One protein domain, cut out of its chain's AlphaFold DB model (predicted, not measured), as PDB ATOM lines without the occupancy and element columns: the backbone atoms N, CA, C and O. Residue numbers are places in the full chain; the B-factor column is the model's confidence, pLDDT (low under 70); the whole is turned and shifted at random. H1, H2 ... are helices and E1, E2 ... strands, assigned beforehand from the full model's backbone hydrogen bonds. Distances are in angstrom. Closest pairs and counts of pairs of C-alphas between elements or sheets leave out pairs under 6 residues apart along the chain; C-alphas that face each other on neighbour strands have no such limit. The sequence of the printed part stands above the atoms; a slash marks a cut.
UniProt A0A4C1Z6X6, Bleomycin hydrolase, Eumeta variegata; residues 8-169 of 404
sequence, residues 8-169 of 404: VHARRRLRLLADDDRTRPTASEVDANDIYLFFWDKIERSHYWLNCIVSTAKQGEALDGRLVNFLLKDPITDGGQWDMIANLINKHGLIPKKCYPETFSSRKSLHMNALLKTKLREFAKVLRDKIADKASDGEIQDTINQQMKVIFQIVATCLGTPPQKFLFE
ATOM      1  N   VAL A   8      76.459 110.122 141.842       47.09
ATOM      2  CA  VAL A   8      75.376 110.974 141.285       47.09
ATOM      3  C   VAL A   8      74.807 111.934 142.339       47.09
ATOM      4  O   VAL A   8      74.401 113.050 142.021       47.09
ATOM      5  N   HIS A   9      74.850 111.546 143.614       43.09
ATOM      6  CA  HIS A   9      74.313 112.346 144.708       43.09
ATOM      7  C   HIS A   9      75.105 113.629 144.980       43.09
ATOM      8  O   HIS A   9      74.535 114.721 145.073       43.09
ATOM      9  N   ALA A  10      76.437 113.517 144.953       41.38
ATOM     10  CA  ALA A  10      77.333 114.667 145.021       41.38
ATOM     11  C   ALA A  10      77.081 115.639 143.854       41.38
ATOM     12  O   ALA A  10      77.084 116.852 144.059       41.38
ATOM     13  N   ARG A  11      76.781 115.129 142.646       51.25
ATOM     14  CA  ARG A  11      76.529 115.968 141.458       51.25
ATOM     15  C   ARG A  11      75.354 116.929 141.646       51.25
ATOM     16  O   ARG A  11      75.444 118.074 141.220       51.25
ATOM     17  N   ARG A  12      74.251 116.505 142.272       50.25
ATOM     18  CA  ARG A  12      73.023 117.321 142.334       50.25
ATOM     19  C   ARG A  12      73.031 118.368 143.442       50.25
ATOM     20  O   ARG A  12      72.584 119.485 143.194       50.25
ATOM     21  N   ARG A  13      73.580 118.061 144.625       46.06
ATOM     22  CA  ARG A  13      73.759 119.098 145.657       46.06
ATOM     23  C   ARG A  13      74.752 120.149 145.152       46.06
ATOM     24  O   ARG A  13      74.438 121.328 145.223       46.06
ATOM     25  N   LEU A  14      75.849 119.749 144.493       40.25
ATOM     26  CA  LEU A  14      76.762 120.690 143.818       40.25
ATOM     27  C   LEU A  14      76.061 121.546 142.745       40.25
ATOM     28  O   LEU A  14      76.378 122.728 142.623       40.25
ATOM     29  N   ARG A  15      75.063 121.004 142.029       41.44
ATOM     30  CA  ARG A  15      74.228 121.788 141.101       41.44
ATOM     31  C   ARG A  15      73.367 122.843 141.798       41.44
ATOM     32  O   ARG A  15      73.328 123.971 141.325       41.44
ATOM     33  N   LEU A  16      72.711 122.506 142.909       34.84
ATOM     34  CA  LEU A  16      71.891 123.455 143.685       34.84
ATOM     35  C   LEU A  16      72.735 124.565 144.336       34.84
ATOM     36  O   LEU A  16      72.262 125.672 144.560       34.84
ATOM     37  N   LEU A  17      74.006 124.283 144.612       41.19
ATOM     38  CA  LEU A  17      74.924 125.182 145.314       41.19
ATOM     39  C   LEU A  17      75.608 126.220 144.421       41.19
ATOM     40  O   LEU A  17      76.209 127.169 144.924       41.19
ATOM     41  N   ALA A  18      75.511 126.061 143.104       45.44
ATOM     42  CA  ALA A  18      75.971 127.065 142.157       45.44
ATOM     43  C   ALA A  18      74.981 128.226 141.991       45.44
ATOM     44  O   ALA A  18      75.250 129.140 141.204       45.44
ATOM     45  N   ASP A  19      73.823 128.189 142.667       44.72
ATOM     46  CA  ASP A  19      72.774 129.157 142.385       44.72
ATOM     47  C   ASP A  19      72.965 130.536 143.038       44.72
ATOM     48  O   ASP A  19      72.555 131.515 142.411       44.72
ATOM     49  N   ASP A  20      73.691 130.650 144.160       45.19
ATOM     50  CA  ASP A  20      73.649 131.868 145.000       45.19
ATOM     51  C   ASP A  20      74.973 132.662 145.141       45.19
ATOM     52  O   ASP A  20      74.958 133.830 145.523       45.19
ATOM     53  N   ASP A  21      76.134 132.100 144.769       54.28
ATOM     54  CA  ASP A  21      77.430 132.808 144.824       54.28
ATOM     55  C   ASP A  21      78.005 133.048 143.418       54.28
ATOM     56  O   ASP A  21      78.443 132.127 142.725       54.28
ATOM     57  N   ARG A  22      78.032 134.319 142.998       55.50
ATOM     58  CA  ARG A  22      78.451 134.762 141.651       55.50
ATOM     59  C   ARG A  22      79.948 134.576 141.372       55.50
ATOM     60  O   ARG A  22      80.381 134.700 140.226       55.50
ATOM     61  N   THR A  23      80.738 134.266 142.400       53.47
ATOM     62  CA  THR A  23      82.176 133.970 142.283       53.47
ATOM     63  C   THR A  23      82.474 132.476 142.126       53.47
ATOM     64  O   THR A  23      83.627 132.089 141.927       53.47
ATOM     65  N   ARG A  24      81.442 131.624 142.177       60.66
ATOM     66  CA  ARG A  24      81.568 130.165 142.090       60.66
ATOM     67  C   ARG A  24      81.276 129.632 140.682       60.66
ATOM     68  O   ARG A  24      80.614 130.300 139.882       60.66
ATOM     69  N   PRO A  25      81.783 128.430 140.352       55.88
ATOM     70  CA  PRO A  25      81.494 127.797 139.074       55.88
ATOM     71  C   PRO A  25      80.019 127.422 138.963       55.88
ATOM     72  O   PRO A  25      79.345 127.184 139.965       55.88
ATOM     73  N   THR A  26      79.510 127.369 137.732       52.50
ATOM     74  CA  THR A  26      78.102 127.031 137.490       52.50
ATOM     75  C   THR A  26      77.796 125.571 137.844       52.50
ATOM     76  O   THR A  26      78.675 124.709 137.837       52.50
ATOM     77  N   ALA A  27      76.517 125.267 138.079       49.00
ATOM     78  CA  ALA A  27      76.010 123.932 138.402       49.00
ATOM     79  C   ALA A  27      76.479 122.869 137.391       49.00
ATOM     80  O   ALA A  27      76.817 121.745 137.749       49.00
ATOM     81  N   SER A  28      76.531 123.252 136.114       45.00
ATOM     82  CA  SER A  28      76.995 122.431 134.995       45.00
ATOM     83  C   SER A  28      78.510 122.213 134.946       45.00
ATOM     84  O   SER A  28      78.977 121.342 134.214       45.00
ATOM     85  N   GLU A  29      79.296 123.006 135.673       47.53
ATOM     86  CA  GLU A  29      80.761 122.975 135.645       47.53
ATOM     87  C   GLU A  29      81.385 122.275 136.859       47.53
ATOM     88  O   GLU A  29      82.509 121.785 136.742       47.53
ATOM     89  N   VAL A  30      80.661 122.165 137.981       54.09
ATOM     90  CA  VAL A  30      81.100 121.489 139.225       54.09
ATOM     91  C   VAL A  30      80.554 120.061 139.338       54.09
ATOM     92  O   VAL A  30      80.304 119.562 140.431       54.09
ATOM     93  N   ASP A  31      80.363 119.357 138.221       63.22
ATOM     94  CA  ASP A  31      80.121 117.916 138.312       63.22
ATOM     95  C   ASP A  31      81.360 117.262 138.963       63.22
ATOM     96  O   ASP A  31      82.489 117.409 138.472       63.22
ATOM     97  N   ALA A  32      81.152 116.546 140.073       67.19
ATOM     98  CA  ALA A  32      82.194 115.740 140.697       67.19
ATOM     99  C   ALA A  32      82.711 114.689 139.704       67.19
ATOM    100  O   ALA A  32      81.961 114.141 138.888       67.19
ATOM    101  N   ASN A  33      84.013 114.424 139.753       79.12
ATOM    102  CA  ASN A  33      84.633 113.462 138.862       79.12
ATOM    103  C   ASN A  33      84.503 112.026 139.392       79.12
ATOM    104  O   ASN A  33      85.322 111.560 140.179       79.12
ATOM    105  N   ASP A  34      83.488 111.312 138.916       80.62
ATOM    106  CA  ASP A  34      83.247 109.904 139.251       80.62
ATOM    107  C   ASP A  34      84.459 108.995 138.975       80.62
ATOM    108  O   ASP A  34      84.671 108.017 139.682       80.62
ATOM    109  N   ILE A  35      85.272 109.314 137.965       88.44
ATOM    110  CA  ILE A  35      86.411 108.492 137.528       88.44
ATOM    111  C   ILE A  35      87.592 108.655 138.471       88.44
ATOM    112  O   ILE A  35      88.325 107.703 138.718       88.44
ATOM    113  N   TYR A  36      87.765 109.858 139.020       92.69
ATOM    114  CA  TYR A  36      88.756 110.119 140.055       92.69
ATOM    115  C   TYR A  36      88.508 109.229 141.277       92.69
ATOM    116  O   TYR A  36      89.421 108.576 141.779       92.69
ATOM    117  N   LEU A  37      87.250 109.148 141.718       91.38
ATOM    118  CA  LEU A  37      86.872 108.277 142.825       91.38
ATOM    119  C   LEU A  37      86.896 106.800 142.419       91.38
ATOM    120  O   LEU A  37      87.305 105.973 143.225       91.38
ATOM    121  N   PHE A  38      86.558 106.461 141.171       92.75
ATOM    122  CA  PHE A  38      86.711 105.104 140.640       92.75
ATOM    123  C   PHE A  38      88.170 104.630 140.670       92.75
ATOM    124  O   PHE A  38      88.438 103.512 141.105       92.75
ATOM    125  N   PHE A  39      89.120 105.483 140.268       96.56
ATOM    126  CA  PHE A  39      90.552 105.199 140.353       96.56
ATOM    127  C   PHE A  39      90.941 104.837 141.785       96.56
ATOM    128  O   PHE A  39      91.488 103.759 142.026       96.56
ATOM    129  N   TRP A  40      90.624 105.713 142.743       97.38
ATOM    130  CA  TRP A  40      90.991 105.487 144.137       97.38
ATOM    131  C   TRP A  40      90.253 104.307 144.755       97.38
ATOM    132  O   TRP A  40      90.871 103.561 145.508       97.38
ATOM    133  N   ASP A  41      88.995 104.058 144.385       96.38
ATOM    134  CA  ASP A  41      88.272 102.865 144.819       96.38
ATOM    135  C   ASP A  41      88.988 101.589 144.370       96.38
ATOM    136  O   ASP A  41      89.229 100.717 145.196       96.38
ATOM    137  N   LYS A  42      89.404 101.478 143.099       97.19
ATOM    138  CA  LYS A  42      90.135 100.289 142.619       97.19
ATOM    139  C   LYS A  42      91.438 100.062 143.394       97.19
ATOM    140  O   LYS A  42      91.766  98.913 143.703       97.19
ATOM    141  N   ILE A  43      92.175 101.128 143.713       98.38
ATOM    142  CA  ILE A  43      93.429 101.045 144.477       98.38
ATOM    143  C   ILE A  43      93.159 100.642 145.927       98.38
ATOM    144  O   ILE A  43      93.678  99.628 146.395       98.38
ATOM    145  N   GLU A  44      92.335 101.412 146.630       98.31
ATOM    146  CA  GLU A  44      92.054 101.196 148.046       98.31
ATOM    147  C   GLU A  44      91.380  99.843 148.257       98.31
ATOM    148  O   GLU A  44      91.824  99.069 149.101       98.31
ATOM    149  N   ARG A  45      90.384  99.490 147.435       97.62
ATOM    150  CA  ARG A  45      89.655  98.220 147.546       97.62
ATOM    151  C   ARG A  45      90.561  97.021 147.327       97.62
ATOM    152  O   ARG A  45      90.417  96.032 148.037       97.62
ATOM    153  N   SER A  46      91.515  97.106 146.398       98.56
ATOM    154  CA  SER A  46      92.530  96.060 146.231       98.56
ATOM    155  C   SER A  46      93.354  95.892 147.508       98.56
ATOM    156  O   SER A  46      93.528  94.775 147.989       98.56
ATOM    157  N   HIS A  47      93.802  97.002 148.099       98.56
ATOM    158  CA  HIS A  47      94.553  96.986 149.352       98.56
ATOM    159  C   HIS A  47      93.719  96.433 150.521       98.56
ATOM    160  O   HIS A  47      94.181  95.560 151.256       98.56
ATOM    161  N   TYR A  48      92.470  96.880 150.663       98.38
ATOM    162  CA  TYR A  48      91.519  96.395 151.663       98.38
ATOM    163  C   TYR A  48      91.244  94.900 151.519       98.38
ATOM    164  O   TYR A  48      91.292  94.159 152.501       98.38
ATOM    165  N   TRP A  49      91.022  94.434 150.293       98.31
ATOM    166  CA  TRP A  49      90.746  93.033 150.017       98.31
ATOM    167  C   TRP A  49      91.953  92.136 150.326       98.31
ATOM    168  O   TRP A  49      91.784  91.096 150.959       98.31
ATOM    169  N   LEU A  50      93.180  92.548 149.976       98.75
ATOM    170  CA  LEU A  50      94.396  91.804 150.342       98.75
ATOM    171  C   LEU A  50      94.551  91.687 151.867       98.75
ATOM    172  O   LEU A  50      94.882  90.615 152.374       98.75
ATOM    173  N   ASN A  51      94.227  92.750 152.610       98.44
ATOM    174  CA  ASN A  51      94.200  92.713 154.073       98.44
ATOM    175  C   ASN A  51      93.094  91.790 154.619       98.44
ATOM    176  O   ASN A  51      93.321  91.092 155.606       98.44
ATOM    177  N   CYS A  52      91.933  91.703 153.959       97.94
ATOM    178  CA  CYS A  52      90.904  90.715 154.303       97.94
ATOM    179  C   CYS A  52      91.402  89.276 154.093       97.94
ATOM    180  O   CYS A  52      91.159  88.413 154.935       97.94
ATOM    181  N   ILE A  53      92.145  89.004 153.015       98.56
ATOM    182  CA  ILE A  53      92.756  87.684 152.789       98.56
ATOM    183  C   ILE A  53      93.758  87.335 153.890       98.56
ATOM    184  O   ILE A  53      93.736  86.216 154.399       98.56
ATOM    185  N   VAL A  54      94.603  88.283 154.298       98.50
ATOM    186  CA  VAL A  54      95.535  88.076 155.418       98.50
ATOM    187  C   VAL A  54      94.780  87.822 156.720       98.50
ATOM    188  O   VAL A  54      95.100  86.876 157.436       98.50
ATOM    189  N   SER A  55      93.764  88.633 157.022       97.94
ATOM    190  CA  SER A  55      92.965  88.503 158.244       97.94
ATOM    191  C   SER A  55      92.266  87.144 158.328       97.94
ATOM    192  O   SER A  55      92.409  86.447 159.330       97.94
ATOM    193  N   THR A  56      91.599  86.721 157.254       98.12
ATOM    194  CA  THR A  56      90.924  85.414 157.190       98.12
ATOM    195  C   THR A  56      91.914  84.252 157.270       98.12
ATOM    196  O   THR A  56      91.671  83.282 157.983       98.12
ATOM    197  N   ALA A  57      93.078  84.353 156.620       98.12
ATOM    198  CA  ALA A  57      94.130  83.345 156.738       98.12
ATOM    199  C   ALA A  57      94.658  83.220 158.179       98.12
ATOM    200  O   ALA A  57      94.798  82.106 158.676       98.12
ATOM    201  N   LYS A  58      94.892  84.344 158.872       97.81
ATOM    202  CA  LYS A  58      95.300  84.362 160.291       97.81
ATOM    203  C   LYS A  58      94.243  83.764 161.220       97.81
ATOM    204  O   LYS A  58      94.595  83.154 162.222       97.81
ATOM    205  N   GLN A  59      92.965  83.932 160.885       97.44
ATOM    206  CA  GLN A  59      91.837  83.342 161.614       97.44
ATOM    207  C   GLN A  59      91.678  81.833 161.364       97.44
ATOM    208  O   GLN A  59      90.857  81.197 162.017       97.44
ATOM    209  N   GLY A  60      92.460  81.247 160.452       97.25
ATOM    210  CA  GLY A  60      92.386  79.824 160.123       97.25
ATOM    211  C   GLY A  60      91.282  79.468 159.125       97.25
ATOM    212  O   GLY A  60      90.961  78.291 158.980       97.25
ATOM    213  N   GLU A  61      90.716  80.447 158.411       97.88
ATOM    214  CA  GLU A  61      89.706  80.190 157.380       97.88
ATOM    215  C   GLU A  61      90.289  79.343 156.241       97.88
ATOM    216  O   GLU A  61      91.280  79.717 155.590       97.88
ATOM    217  N   ALA A  62      89.655  78.198 155.984       96.62
ATOM    218  CA  ALA A  62      90.062  77.256 154.950       96.62
ATOM    219  C   ALA A  62      89.888  77.854 153.544       96.62
ATOM    220  O   ALA A  62      89.002  78.673 153.303       96.62
ATOM    221  N   LEU A  63      90.738  77.448 152.594       94.81
ATOM    222  CA  LEU A  63      90.699  77.971 151.220       94.81
ATOM    223  C   LEU A  63      89.385  77.618 150.503       94.81
ATOM    224  O   LEU A  63      88.851  78.429 149.752       94.81
ATOM    225  N   ASP A  64      88.880  76.414 150.748       95.06
ATOM    226  CA  ASP A  64      87.595  75.891 150.281       95.06
ATOM    227  C   ASP A  64      86.419  76.276 151.200       95.06
ATOM    228  O   ASP A  64      85.263  75.971 150.898       95.06
ATOM    229  N   GLY A  65      86.693  77.008 152.285       97.44
ATOM    230  CA  GLY A  65      85.688  77.573 153.172       97.44
ATOM    231  C   GLY A  65      84.808  78.610 152.470       97.44
ATOM    232  O   GLY A  65      85.229  79.320 151.550       97.44
ATOM    233  N   ARG A  66      83.556  78.730 152.930       97.00
ATOM    234  CA  ARG A  66      82.542  79.603 152.314       97.00
ATOM    235  C   ARG A  66      82.995  81.062 152.218       97.00
ATOM    236  O   ARG A  66      82.769  81.693 151.185       97.00
ATOM    237  N   LEU A  67      83.643  81.584 153.264       96.94
ATOM    238  CA  LEU A  67      84.109  82.970 153.313       96.94
ATOM    239  C   LEU A  67      85.190  83.245 152.267       96.94
ATOM    240  O   LEU A  67      85.045  84.156 151.455       96.94
ATOM    241  N   VAL A  68      86.250  82.436 152.243       97.25
ATOM    242  CA  VAL A  68      87.365  82.631 151.304       97.25
ATOM    243  C   VAL A  68      86.896  82.445 149.862       97.25
ATOM    244  O   VAL A  68      87.229  83.261 149.002       97.25
ATOM    245  N   ASN A  69      86.050  81.446 149.596       95.44
ATOM    246  CA  ASN A  69      85.466  81.241 148.272       95.44
ATOM    247  C   ASN A  69      84.622  82.454 147.824       95.44
ATOM    248  O   ASN A  69      84.778  82.948 146.705       95.44
ATOM    249  N   PHE A  70      83.801  83.015 148.722       95.50
ATOM    250  CA  PHE A  70      83.056  84.246 148.446       95.50
ATOM    251  C   PHE A  70      83.983  85.423 148.096       95.50
ATOM    252  O   PHE A  70      83.775  86.077 147.071       95.50
ATOM    253  N   LEU A  71      85.041  85.653 148.883       96.06
ATOM    254  CA  LEU A  71      86.004  86.734 148.642       96.06
ATOM    255  C   LEU A  71      86.743  86.580 147.303       96.06
ATOM    256  O   LEU A  71      87.018  87.579 146.636       96.06
ATOM    257  N   LEU A  72      87.045  85.347 146.882       96.44
ATOM    258  CA  LEU A  72      87.736  85.052 145.619       96.44
ATOM    259  C   LEU A  72      86.825  85.152 144.383       96.44
ATOM    260  O   LEU A  72      87.329  85.332 143.261       96.44
ATOM    261  N   LYS A  73      85.497  85.058 144.558       94.00
ATOM    262  CA  LYS A  73      84.520  85.093 143.459       94.00
ATOM    263  C   LYS A  73      84.581  86.410 142.690       94.00
ATOM    264  O   LYS A  73      84.702  86.390 141.464       94.00
ATOM    265  N   ASP A  74      84.544  87.544 143.388       91.62
ATOM    266  CA  ASP A  74      84.568  88.866 142.756       91.62
ATOM    267  C   ASP A  74      85.270  89.936 143.619       91.62
ATOM    268  O   ASP A  74      84.602  90.759 144.244       91.62
ATOM    269  N   PRO A  75      86.617  89.950 143.654       92.81
ATOM    270  CA  PRO A  75      87.388  90.754 144.606       92.81
ATOM    271  C   PRO A  75      87.364  92.269 144.346       92.81
ATOM    272  O   PRO A  75      87.703  93.049 145.231       92.81
ATOM    273  N   ILE A  76      87.011  92.707 143.130       92.12
ATOM    274  CA  ILE A  76      87.213  94.099 142.693       92.12
ATOM    275  C   ILE A  76      86.063  94.640 141.838       92.12
ATOM    276  O   ILE A  76      86.259  95.297 140.816       92.12
ATOM    277  N   THR A  77      84.833  94.360 142.254       88.12
ATOM    278  CA  THR A  77      83.638  94.893 141.591       88.12
ATOM    279  C   THR A  77      83.586  96.426 141.583       88.12
ATOM    280  O   THR A  77      84.237  97.080 142.396       88.12
ATOM    281  N   ASP A  78      82.841  97.010 140.642       87.25
ATOM    282  CA  ASP A  78      82.688  98.469 140.501       87.25
ATOM    283  C   ASP A  78      81.607  99.052 141.411       87.25
ATOM    284  O   ASP A  78      81.571 100.266 141.614       87.25
ATOM    285  N   GLY A  79      80.721  98.204 141.933       82.38
ATOM    286  CA  GLY A  79      79.719  98.613 142.906       82.38
ATOM    287  C   GLY A  79      80.355  99.037 144.229       82.38
ATOM    288  O   GLY A  79      81.443  98.592 144.595       82.38
ATOM    289  N   GLY A  80      79.643  99.872 144.975       85.38
ATOM    290  CA  GLY A  80      80.068 100.391 146.270       85.38
ATOM    291  C   GLY A  80      78.865 100.709 147.147       85.38
ATOM    292  O   GLY A  80      77.733 100.670 146.670       85.38
ATOM    293  N   GLN A  81      79.136 101.034 148.408       83.94
ATOM    294  CA  GLN A  81      78.149 101.548 149.361       83.94
ATOM    295  C   GLN A  81      78.432 103.011 149.694       83.94
ATOM    296  O   GLN A  81      79.516 103.523 149.397       83.94
ATOM    297  N   TRP A  82      77.483 103.680 150.346       82.69
ATOM    298  CA  TRP A  82      77.631 105.080 150.744       82.69
ATOM    299  C   TRP A  82      78.904 105.347 151.561       82.69
ATOM    300  O   TRP A  82      79.704 106.220 151.219       82.69
ATOM    301  N   ASP A  83      79.156 104.536 152.588       85.62
ATOM    302  CA  ASP A  83      80.314 104.719 153.472       85.62
ATOM    303  C   ASP A  83      81.651 104.530 152.736       85.62
ATOM    304  O   ASP A  83      82.650 105.176 153.057       85.62
ATOM    305  N   MET A  84      81.661 103.713 151.677       89.19
ATOM    306  CA  MET A  84      82.825 103.537 150.808       89.19
ATOM    307  C   MET A  84      83.141 104.806 150.013       89.19
ATOM    308  O   MET A  84      84.315 105.121 149.823       89.19
ATOM    309  N   ILE A  85      82.125 105.563 149.585       85.56
ATOM    310  CA  ILE A  85      82.340 106.886 148.985       85.56
ATOM    311  C   ILE A  85      82.914 107.842 150.016       85.56
ATOM    312  O   ILE A  85      83.898 108.520 149.721       85.56
ATOM    313  N   ALA A  86      82.297 107.914 151.198       85.75
ATOM    314  CA  ALA A  86      82.724 108.840 152.239       85.75
ATOM    315  C   ALA A  86      84.210 108.628 152.564       85.75
ATOM    316  O   ALA A  86      84.991 109.577 152.543       85.75
ATOM    317  N   ASN A  87      84.632 107.368 152.712       91.00
ATOM    318  CA  ASN A  87      86.036 106.999 152.901       91.00
ATOM    319  C   ASN A  87      86.966 107.555 151.811       91.00
ATOM    320  O   ASN A  87      88.042 108.068 152.125       91.00
ATOM    321  N   LEU A  88      86.566 107.483 150.538       92.62
ATOM    322  CA  LEU A  88      87.370 107.993 149.423       92.62
ATOM    323  C   LEU A  88      87.424 109.519 149.412       92.62
ATOM    324  O   LEU A  88      88.505 110.078 149.267       92.62
ATOM    325  N   ILE A  89      86.288 110.194 149.603       89.38
ATOM    326  CA  ILE A  89      86.215 111.661 149.625       89.38
ATOM    327  C   ILE A  89      87.026 112.227 150.792       89.38
ATOM    328  O   ILE A  89      87.732 113.218 150.634       89.38
ATOM    329  N   ASN A  90      86.978 111.590 151.960       88.50
ATOM    330  CA  ASN A  90      87.729 112.059 153.118       88.50
ATOM    331  C   ASN A  90      89.239 111.870 152.973       88.50
ATOM    332  O   ASN A  90      89.993 112.692 153.487       88.50
ATOM    333  N   LYS A  91      89.672 110.800 152.296       93.56
ATOM    334  CA  LYS A  91      91.094 110.475 152.125       93.56
ATOM    335  C   LYS A  91      91.729 111.158 150.913       93.56
ATOM    336  O   LYS A  91      92.900 111.520 150.970       93.56
ATOM    337  N   HIS A  92      90.975 111.289 149.824       94.56
ATOM    338  CA  HIS A  92      91.478 111.731 148.520       94.56
ATOM    339  C   HIS A  92      90.825 113.028 148.031       94.56
ATOM    340  O   HIS A  92      91.285 113.606 147.058       94.56
ATOM    341  N   GLY A  93      89.778 113.528 148.685       91.00
ATOM    342  CA  GLY A  93      89.079 114.739 148.262       91.00
ATOM    343  C   GLY A  93      88.272 114.553 146.976       91.00
ATOM    344  O   GLY A  93      87.802 113.462 146.646       91.00
ATOM    345  N   LEU A  94      88.080 115.653 146.249       88.38
ATOM    346  CA  LEU A  94      87.306 115.703 145.010       88.38
ATOM    347  C   LEU A  94      88.019 116.553 143.965       88.38
ATOM    348  O   LEU A  94      88.801 117.446 144.280       88.38
ATOM    349  N   ILE A  95      87.694 116.308 142.702       88.38
ATOM    350  CA  ILE A  95      88.175 117.108 141.580       88.38
ATOM    351  C   ILE A  95      87.018 117.391 140.608       88.38
ATOM    352  O   ILE A  95      86.142 116.532 140.448       88.38
ATOM    353  N   PRO A  96      86.985 118.559 139.939       86.69
ATOM    354  CA  PRO A  96      86.037 118.820 138.863       86.69
ATOM    355  C   PRO A  96      86.192 117.834 137.701       86.69
ATOM    356  O   PRO A  96      87.303 117.455 137.316       86.69
ATOM    357  N   LYS A  97      85.073 117.469 137.072       82.12
ATOM    358  CA  LYS A  97      85.035 116.529 135.940       82.12
ATOM    359  C   LYS A  97      86.009 116.871 134.803       82.12
ATOM    360  O   LYS A  97      86.626 115.976 134.235       82.12
ATOM    361  N   LYS A  98      86.190 118.160 134.489       84.69
ATOM    362  CA  LYS A  98      87.083 118.620 133.405       84.69
ATOM    363  C   LYS A  98      88.569 118.339 133.670       84.69
ATOM    364  O   LYS A  98      89.339 118.260 132.722       84.69
ATOM    365  N   CYS A  99      88.973 118.178 134.929       90.38
ATOM    366  CA  CYS A  99      90.383 118.068 135.302       90.38
ATOM    367  C   CYS A  99      90.907 116.617 135.330       90.38
ATOM    368  O   CYS A  99      92.087 116.411 135.599       90.38
ATOM    369  N   TYR A 100      90.059 115.615 135.058       90.69
ATOM    370  CA  TYR A 100      90.472 114.210 134.928       90.69
ATOM    371  C   TYR A 100      89.521 113.456 133.969       90.69
ATOM    372  O   TYR A 100      88.473 112.963 134.381       90.69
ATOM    373  N   PRO A 101      89.793 113.458 132.653       89.50
ATOM    374  CA  PRO A 101      88.824 113.040 131.642       89.50
ATOM    375  C   PRO A 101      88.580 111.526 131.603       89.50
ATOM    376  O   PRO A 101      89.378 110.719 132.070       89.50
ATOM    377  N   GLU A 102      87.476 111.144 130.960       86.25
ATOM    378  CA  GLU A 102      87.118 109.745 130.715       86.25
ATOM    379  C   GLU A 102      88.125 108.999 129.843       86.25
ATOM    380  O   GLU A 102      88.553 109.488 128.798       86.25
ATOM    381  N   THR A 103      88.397 107.750 130.221       89.88
ATOM    382  CA  THR A 103      89.167 106.785 129.432       89.88
ATOM    383  C   THR A 103      88.280 105.662 128.897       89.88
ATOM    384  O   THR A 103      87.130 105.484 129.311       89.88
ATOM    385  N   PHE A 104      88.817 104.840 127.993       89.94
ATOM    386  CA  PHE A 104      88.115 103.645 127.520       89.94
ATOM    387  C   PHE A 104      87.707 102.722 128.680       89.94
ATOM    388  O   PHE A 104      86.541 102.331 128.780       89.94
ATOM    389  N   SER A 105      88.640 102.430 129.590       90.44
ATOM    390  CA  SER A 105      88.411 101.525 130.720       90.44
ATOM    391  C   SER A 105      87.442 102.097 131.754       90.44
ATOM    392  O   SER A 105      86.707 101.325 132.358       90.44
ATOM    393  N   SER A 106      87.353 103.425 131.905       85.50
ATOM    394  CA  SER A 106      86.332 104.044 132.771       85.50
ATOM    395  C   SER A 106      84.894 103.817 132.273       85.50
ATOM    396  O   SER A 106      83.964 103.735 133.065       85.50
ATOM    397  N   ARG A 107      84.706 103.615 130.960       82.62
ATOM    398  CA  ARG A 107      83.389 103.346 130.342       82.62
ATOM    399  C   ARG A 107      83.090 101.858 130.148       82.62
ATOM    400  O   ARG A 107      81.933 101.481 129.920       82.62
ATOM    401  N   LYS A 108      84.143 101.034 130.134       86.88
ATOM    402  CA  LYS A 108      84.133  99.588 129.861       86.88
ATOM    403  C   LYS A 108      85.162  98.881 130.750       86.88
ATOM    404  O   LYS A 108      86.162  98.344 130.273       86.88
ATOM    405  N   SER A 109      84.890  98.862 132.048       89.81
ATOM    406  CA  SER A 109      85.787  98.354 133.093       89.81
ATOM    407  C   SER A 109      86.027  96.842 133.054       89.81
ATOM    408  O   SER A 109      87.007  96.383 133.636       89.81
ATOM    409  N   LEU A 110      85.191  96.065 132.348       90.69
ATOM    410  CA  LEU A 110      85.256  94.595 132.288       90.69
ATOM    411  C   LEU A 110      86.676  94.052 132.058       90.69
ATOM    412  O   LEU A 110      87.115  93.163 132.783       90.69
ATOM    413  N   HIS A 111      87.413  94.617 131.097       93.38
ATOM    414  CA  HIS A 111      88.762  94.158 130.754       93.38
ATOM    415  C   HIS A 111      89.785  94.499 131.844       93.38
ATOM    416  O   HIS A 111      90.564  93.639 132.248       93.38
ATOM    417  N   MET A 112      89.753  95.728 132.372       95.94
ATOM    418  CA  MET A 112      90.614  96.139 133.488       95.94
ATOM    419  C   MET A 112      90.340  95.279 134.727       95.94
ATOM    420  O   MET A 112      91.266  94.753 135.342       95.94
ATOM    421  N   ASN A 113      89.066  95.071 135.056       95.38
ATOM    422  CA  ASN A 113      88.654  94.247 136.182       95.38
ATOM    423  C   ASN A 113      89.073  92.786 135.999       95.38
ATOM    424  O   ASN A 113      89.473  92.163 136.974       95.38
ATOM    425  N   ALA A 114      89.041  92.229 134.785       96.06
ATOM    426  CA  ALA A 114      89.545  90.877 134.535       96.06
ATOM    427  C   ALA A 114      91.040  90.749 134.880       96.06
ATOM    428  O   ALA A 114      91.419  89.818 135.591       96.06
ATOM    429  N   LEU A 115      91.869  91.716 134.465       97.75
ATOM    430  CA  LEU A 115      93.298  91.751 134.809       97.75
ATOM    431  C   LEU A 115      93.513  91.841 136.326       97.75
ATOM    432  O   LEU A 115      94.275  91.060 136.897       97.75
ATOM    433  N   LEU A 116      92.804  92.762 136.986       98.25
ATOM    434  CA  LEU A 116      92.894  92.951 138.435       98.25
ATOM    435  C   LEU A 116      92.453  91.698 139.201       98.25
ATOM    436  O   LEU A 116      93.152  91.274 140.116       98.25
ATOM    437  N   LYS A 117      91.343  91.056 138.808       98.06
ATOM    438  CA  LYS A 117      90.852  89.817 139.438       98.06
ATOM    439  C   LYS A 117      91.879  88.693 139.356       98.06
ATOM    440  O   LYS A 117      92.090  88.006 140.352       98.06
ATOM    441  N   THR A 118      92.524  88.515 138.203       98.06
ATOM    442  CA  THR A 118      93.588  87.514 138.038       98.06
ATOM    443  C   THR A 118      94.747  87.792 138.992       98.06
ATOM    444  O   THR A 118      95.108  86.923 139.783       98.06
ATOM    445  N   LYS A 119      95.266  89.028 139.008       98.69
ATOM    446  CA  LYS A 119      96.381  89.396 139.892       98.69
ATOM    447  C   LYS A 119      96.033  89.282 141.372       98.69
ATOM    448  O   LYS A 119      96.827  88.737 142.127       98.69
ATOM    449  N   LEU A 120      94.851  89.730 141.790       98.75
ATOM    450  CA  LEU A 120      94.411  89.637 143.186       98.75
ATOM    451  C   LEU A 120      94.319  88.183 143.663       98.75
ATOM    452  O   LEU A 120      94.715  87.886 144.786       98.75
ATOM    453  N   ARG A 121      93.877  87.249 142.813       98.69
ATOM    454  CA  ARG A 121      93.843  85.816 143.155       98.69
ATOM    455  C   ARG A 121      95.241  85.213 143.287       98.69
ATOM    456  O   ARG A 121      95.490  84.475 144.238       98.69
ATOM    457  N   GLU A 122      96.164  85.560 142.389       98.75
ATOM    458  CA  GLU A 122      97.576  85.167 142.517       98.75
ATOM    459  C   GLU A 122      98.187  85.710 143.818       98.75
ATOM    460  O   GLU A 122      98.858  84.992 144.556       98.75
ATOM    461  N   PHE A 123      97.899  86.972 144.137       98.81
ATOM    462  CA  PHE A 123      98.375  87.637 145.345       98.81
ATOM    463  C   PHE A 123      97.805  87.023 146.620       98.81
ATOM    464  O   PHE A 123      98.547  86.827 147.582       98.81
ATOM    465  N   ALA A 124      96.528  86.646 146.611       98.69
ATOM    466  CA  ALA A 124      95.904  85.945 147.722       98.69
ATOM    467  C   ALA A 124      96.584  84.610 148.019       98.69
ATOM    468  O   ALA A 124      96.827  84.313 149.187       98.69
ATOM    469  N   LYS A 125      96.940  83.832 146.988       98.56
ATOM    470  CA  LYS A 125      97.710  82.598 147.184       98.56
ATOM    471  C   LYS A 125      99.040  82.883 147.884       98.56
ATOM    472  O   LYS A 125      99.310  82.277 148.914       98.56
ATOM    473  N   VAL A 126      99.822  83.837 147.374       98.75
ATOM    474  CA  VAL A 126     101.131  84.194 147.957       98.75
ATOM    475  C   VAL A 126     101.003  84.626 149.421       98.75
ATOM    476  O   VAL A 126     101.807  84.221 150.256       98.75
ATOM    477  N   LEU A 127      99.991  85.433 149.751       98.81
ATOM    478  CA  LEU A 127      99.762  85.892 151.125       98.81
ATOM    479  C   LEU A 127      99.356  84.744 152.055       98.81
ATOM    480  O   LEU A 127      99.838  84.673 153.181       98.81
ATOM    481  N   ARG A 128      98.499  83.832 151.588       98.62
ATOM    482  CA  ARG A 128      98.088  82.656 152.368       98.62
ATOM    483  C   ARG A 128      99.247  81.691 152.604       98.62
ATOM    484  O   ARG A 128      99.390  81.221 153.728       98.62
ATOM    485  N   ASP A 129     100.084  81.452 151.594       98.56
ATOM    486  CA  ASP A 129     101.294  80.631 151.730       98.56
ATOM    487  C   ASP A 129     102.234  81.240 152.789       98.56
ATOM    488  O   ASP A 129     102.641  80.558 153.723       98.56
ATOM    489  N   LYS A 130     102.468  82.562 152.747       98.50
ATOM    490  CA  LYS A 130     103.277  83.270 153.759       98.50
ATOM    491  C   LYS A 130     102.735  83.137 155.182       98.50
ATOM    492  O   LYS A 130     103.515  83.007 156.120       98.50
ATOM    493  N   ILE A 131     101.414  83.174 155.354       98.12
ATOM    494  CA  ILE A 131     100.784  82.949 156.663       98.12
ATOM    495  C   ILE A 131     101.001  81.509 157.136       98.12
ATOM    496  O   ILE A 131     101.332  81.303 158.304       98.12
ATOM    497  N   ALA A 132     100.860  80.523 156.246       97.62
ATOM    498  CA  ALA A 132     101.119  79.121 156.568       97.62
ATOM    499  C   ALA A 132     102.588  78.884 156.965       97.62
ATOM    500  O   ALA A 132     102.859  78.165 157.927       97.62
ATOM    501  N   ASP A 133     103.514  79.577 156.298       98.06
ATOM    502  CA  ASP A 133     104.952  79.565 156.586       98.06
ATOM    503  C   ASP A 133     105.336  80.402 157.823       98.06
ATOM    504  O   ASP A 133     106.515  80.503 158.165       98.06
ATOM    505  N   LYS A 134     104.353  80.986 158.527       97.69
ATOM    506  CA  LYS A 134     104.538  81.826 159.723       97.69
ATOM    507  C   LYS A 134     105.446  83.040 159.483       97.69
ATOM    508  O   LYS A 134     106.191  83.439 160.379       97.69
ATOM    509  N   ALA A 135     105.367  83.633 158.291       98.12
ATOM    510  CA  ALA A 135     106.030  84.898 157.996       98.12
ATOM    511  C   ALA A 135     105.590  85.990 158.985       98.12
ATOM    512  O   ALA A 135     104.449  86.015 159.453       98.12
ATOM    513  N   SER A 136     106.501  86.908 159.288       98.19
ATOM    514  CA  SER A 136     106.229  88.041 160.169       98.19
ATOM    515  C   SER A 136     105.260  89.046 159.535       98.19
ATOM    516  O   SER A 136     105.156  89.167 158.312       98.19
ATOM    517  N   ASP A 137     104.593  89.840 160.376       97.50
ATOM    518  CA  ASP A 137     103.679  90.897 159.919       97.50
ATOM    519  C   ASP A 137     104.370  91.927 159.012       97.50
ATOM    520  O   ASP A 137     103.759  92.409 158.057       97.50
ATOM    521  N   GLY A 138     105.657  92.204 159.253       98.31
ATOM    522  CA  GLY A 138     106.471  93.060 158.389       98.31
ATOM    523  C   GLY A 138     106.648  92.478 156.985       98.31
ATOM    524  O   GLY A 138     106.372  93.156 156.000       98.31
ATOM    525  N   GLU A 139     107.010  91.196 156.875       98.38
ATOM    526  CA  GLU A 139     107.181  90.524 155.576       98.38
ATOM    527  C   GLU A 139     105.870  90.426 154.787       98.38
ATOM    528  O   GLU A 139     105.860  90.522 153.553       98.38
ATOM    529  N   ILE A 140     104.748  90.230 155.483       98.56
ATOM    530  CA  ILE A 140     103.412  90.222 154.879       98.56
ATOM    531  C   ILE A 140     103.082  91.611 154.332       98.56
ATOM    532  O   ILE A 140     102.670  91.727 153.175       98.56
ATOM    533  N   GLN A 141     103.315  92.666 155.114       98.12
ATOM    534  CA  GLN A 141     103.052  94.035 154.680       98.12
ATOM    535  C   GLN A 141     103.946  94.448 153.505       98.12
ATOM    536  O   GLN A 141     103.461  95.055 152.548       98.12
ATOM    537  N   ASP A 142     105.223  94.067 153.511       98.56
ATOM    538  CA  ASP A 142     106.134  94.308 152.388       98.56
ATOM    539  C   ASP A 142     105.667  93.604 151.112       98.56
ATOM    540  O   ASP A 142     105.733  94.171 150.015       98.56
ATOM    541  N   THR A 143     105.113  92.400 151.253       98.75
ATOM    542  CA  THR A 143     104.512  91.663 150.139       98.75
ATOM    543  C   THR A 143     103.291  92.402 149.588       98.75
ATOM    544  O   THR A 143     103.210  92.618 148.377       98.75
ATOM    545  N   ILE A 144     102.377  92.862 150.452       98.69
ATOM    546  CA  ILE A 144     101.221  93.680 150.044       98.69
ATOM    547  C   ILE A 144     101.690  94.950 149.320       98.69
ATOM    548  O   ILE A 144     101.169  95.281 148.256       98.69
ATOM    549  N   ASN A 145     102.712  95.637 149.837       98.56
ATOM    550  CA  ASN A 145     103.253  96.852 149.227       98.56
ATOM    551  C   ASN A 145     103.780  96.597 147.803       98.56
ATOM    552  O   ASN A 145     103.549  97.400 146.899       98.56
ATOM    553  N   GLN A 146     104.467  95.474 147.571       98.69
ATOM    554  CA  GLN A 146     104.928  95.082 146.233       98.69
ATOM    555  C   GLN A 146     103.761  94.745 145.296       98.69
ATOM    556  O   GLN A 146     103.741  95.191 144.148       98.69
ATOM    557  N   GLN A 147     102.767  94.009 145.789       98.75
ATOM    558  CA  GLN A 147     101.560  93.659 145.038       98.75
ATOM    559  C   GLN A 147     100.765  94.909 144.633       98.75
ATOM    560  O   GLN A 147     100.339  95.037 143.483       98.75
ATOM    561  N   MET A 148     100.648  95.885 145.535       98.75
ATOM    562  CA  MET A 148      99.964  97.150 145.270       98.75
ATOM    563  C   MET A 148     100.660  98.009 144.212       98.75
ATOM    564  O   MET A 148      99.967  98.714 143.480       98.75
ATOM    565  N   LYS A 149     101.987  97.915 144.038       98.75
ATOM    566  CA  LYS A 149     102.681  98.574 142.911       98.75
ATOM    567  C   LYS A 149     102.185  98.049 141.563       98.75
ATOM    568  O   LYS A 149     101.957  98.836 140.649       98.75
ATOM    569  N   VAL A 150     101.962  96.737 141.455       98.75
ATOM    570  CA  VAL A 150     101.427  96.106 140.236       98.75
ATOM    571  C   VAL A 150      99.981  96.539 139.991       98.75
ATOM    572  O   VAL A 150      99.635  96.907 138.870       98.75
ATOM    573  N   ILE A 151      99.146  96.545 141.037       98.75
ATOM    574  CA  ILE A 151      97.763  97.039 140.949       98.75
ATOM    575  C   ILE A 151      97.745  98.494 140.473       98.75
ATOM    576  O   ILE A 151      97.039  98.815 139.518       98.75
ATOM    577  N   PHE A 152      98.556  99.355 141.089       98.56
ATOM    578  CA  PHE A 152      98.654 100.761 140.712       98.56
ATOM    579  C   PHE A 152      99.056 100.926 139.250       98.56
ATOM    580  O   PHE A 152      98.428 101.700 138.535       98.56
ATOM    581  N   GLN A 153     100.046 100.163 138.781       98.56
ATOM    582  CA  GLN A 153     100.472 100.202 137.385       98.56
ATOM    583  C   GLN A 153      99.326  99.844 136.428       98.56
ATOM    584  O   GLN A 153      99.082 100.588 135.483       98.56
ATOM    585  N   ILE A 154      98.577  98.767 136.693       98.50
ATOM    586  CA  ILE A 154      97.436  98.354 135.854       98.50
ATOM    587  C   ILE A 154      96.358  99.446 135.814       98.50
ATOM    588  O   ILE A 154      95.901  99.825 134.731       98.50
ATOM    589  N   VAL A 155      95.957  99.962 136.980       98.19
ATOM    590  CA  VAL A 155      94.898 100.976 137.087       98.19
ATOM    591  C   VAL A 155      95.335 102.287 136.430       98.19
ATOM    592  O   VAL A 155      94.588 102.833 135.622       98.19
ATOM    593  N   ALA A 156      96.559 102.759 136.687       97.94
ATOM    594  CA  ALA A 156      97.101 103.975 136.081       97.94
ATOM    595  C   ALA A 156      97.266 103.857 134.561       97.94
ATOM    596  O   ALA A 156      96.975 104.815 133.849       97.94
ATOM    597  N   THR A 157      97.649 102.691 134.031       98.19
ATOM    598  CA  THR A 157      97.661 102.460 132.576       98.19
ATOM    599  C   THR A 157      96.253 102.527 131.973       98.19
ATOM    600  O   THR A 157      96.083 103.020 130.861       98.19
ATOM    601  N   CYS A 158      95.229 102.064 132.693       96.94
ATOM    602  CA  CYS A 158      93.852 102.015 132.195       96.94
ATOM    603  C   CYS A 158      93.080 103.339 132.341       96.94
ATOM    604  O   CYS A 158      92.232 103.658 131.501       96.94
ATOM    605  N   LEU A 159      93.315 104.078 133.422       95.62
ATOM    606  CA  LEU A 159      92.536 105.258 133.814       95.62
ATOM    607  C   LEU A 159      93.344 106.565 133.749       95.62
ATOM    608  O   LEU A 159      92.764 107.641 133.817       95.62
ATOM    609  N   GLY A 160      94.664 106.488 133.576       96.38
ATOM    610  CA  GLY A 160      95.567 107.622 133.750       96.38
ATOM    611  C   GLY A 160      95.856 107.895 135.228       96.38
ATOM    612  O   GLY A 160      95.108 107.484 136.113       96.38
ATOM    613  N   THR A 161      96.946 108.599 135.518       96.38
ATOM    614  CA  THR A 161      97.307 108.960 136.896       96.38
ATOM    615  C   THR A 161      96.557 110.225 137.325       96.38
ATOM    616  O   THR A 161      96.672 111.240 136.632       96.38
ATOM    617  N   PRO A 162      95.812 110.217 138.447       94.75
ATOM    618  CA  PRO A 162      95.162 111.419 138.954       94.75
ATOM    619  C   PRO A 162      96.171 112.533 139.279       94.75
ATOM    620  O   PRO A 162      97.250 112.247 139.808       94.75
ATOM    621  N   PRO A 163      95.844 113.807 139.005       94.81
ATOM    622  CA  PRO A 163      96.745 114.914 139.293       94.81
ATOM    623  C   PRO A 163      96.870 115.154 140.806       94.81
ATOM    624  O   PRO A 163      95.873 115.185 141.525       94.81
ATOM    625  N   GLN A 164      98.095 115.389 141.291       95.25
ATOM    626  CA  GLN A 164      98.328 115.803 142.685       95.25
ATOM    627  C   GLN A 164      97.850 117.236 142.946       95.25
ATOM    628  O   GLN A 164      97.334 117.541 144.018       95.25
ATOM    629  N   LYS A 165      98.026 118.112 141.952       96.44
ATOM    630  CA  LYS A 165      97.490 119.472 141.920       96.44
ATOM    631  C   LYS A 165      96.884 119.743 140.554       96.44
ATOM    632  O   LYS A 165      97.413 119.274 139.549       96.44
ATOM    633  N   PHE A 166      95.815 120.521 140.516       94.19
ATOM    634  CA  PHE A 166      95.162 120.928 139.277       94.19
ATOM    635  C   PHE A 166      94.811 122.416 139.304       94.19
ATOM    636  O   PHE A 166      94.645 123.019 140.367       94.19
ATOM    637  N   LEU A 167      94.706 122.995 138.110       93.00
ATOM    638  CA  LEU A 167      94.097 124.295 137.868       93.00
ATOM    639  C   LEU A 167      92.713 124.042 137.267       93.00
ATOM    640  O   LEU A 167      92.589 123.284 136.305       93.00
ATOM    641  N   PHE A 168      91.679 124.639 137.848       88.94
ATOM    642  CA  PHE A 168      90.320 124.548 137.333       88.94
ATOM    643  C   PHE A 168      89.897 125.879 136.728       88.94
ATOM    644  O   PHE A 168      89.766 126.872 137.437       88.94
ATOM    645  N   GLU A 169      89.686 125.879 135.417       87.69
ATOM    646  CA  GLU A 169      89.272 127.042 134.638       87.69
ATOM    647  C   GLU A 169      87.809 126.881 134.206       87.69
ATOM    648  O   GLU A 169      87.405 125.822 133.708       87.69
TER     649      GLU A 169
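Overview. This is residues 8 to 169 of the 404 residues of the protein "Bleomycin hydrolase" of Eumeta variegata (UniProt A0A4C1Z6X6). Three long helices, H2, H6 and H7, lie side by side as a bundle, with H4 crossing H2 near its first residues and H3 folding back after its last. H1 and the strand E1 lie beyond the end of the bundle where H2 begins and H7 ends. The printed part has 162 residues, with seven named helices followed by one named strand, and is mostly helix. It is only just loose, close to compact, with a radius of gyration of the C-alphas of 18.7 A, and is a rod of 63 by 29 by 27 A.

Along the chain. H1, residues 8 to 17, begins with C-alpha 8 at (75.376, 110.974, 141.285). H2, residues 34 to 58, is 35.2 A long. H3 is residues 66 to 73, H4 residues 82 to 92 and H5 residues 104 to 107. H6, residues 110 to 132, is 32.9 A long, and H7, residues 137 to 159, 31.8 A. E1, residues 166 to 169, ends with C-alpha 169 at (89.272, 127.042, 134.638).

Arrangement. H2 is the hub. Its closest C-alphas to H6 are Ala 57 and Arg 128, 5.9 A, at a shallow tilt of 25 degrees, the same way. H7 touches H2 at Phe 152 and Ile 43, C-alphas 6.4 A apart, opposite ways. H6 and H7 form a hairpin at 7 degrees, closest at C-alphas 127 and 140, 6.8 A. H4 touches residues 37 to 41 of H2 alone, about perpendicular at 75 degrees, closest at C-alphas 88 and 37, 6.6 A. H3 and H2, a hairpin, only just touch, with 3 pairs of C-alphas within 8 A, the closest Val 68 and Thr 56, 7.4 A. H5 touches residues 158 to 159 of H7 alone, closest at C-alphas 105 and 158, 5.7 A. H1 touches no helix; E1 pairs with no named strand. Every O i to N i+4 pair is within hydrogen-bond range in H2, H3, H4 and H6, against 5 of 6 in H1 and 18 of 19 in H7; H5 is too short for one.

Size, cuts and confidence. The C-alphas farthest apart, of Arg 22 and Asp 133, are 63.0 A apart. The printed part has no cut; the links H1 to H2 and H4 to H5 are long. Residues 8 to 32 are under pLDDT 70.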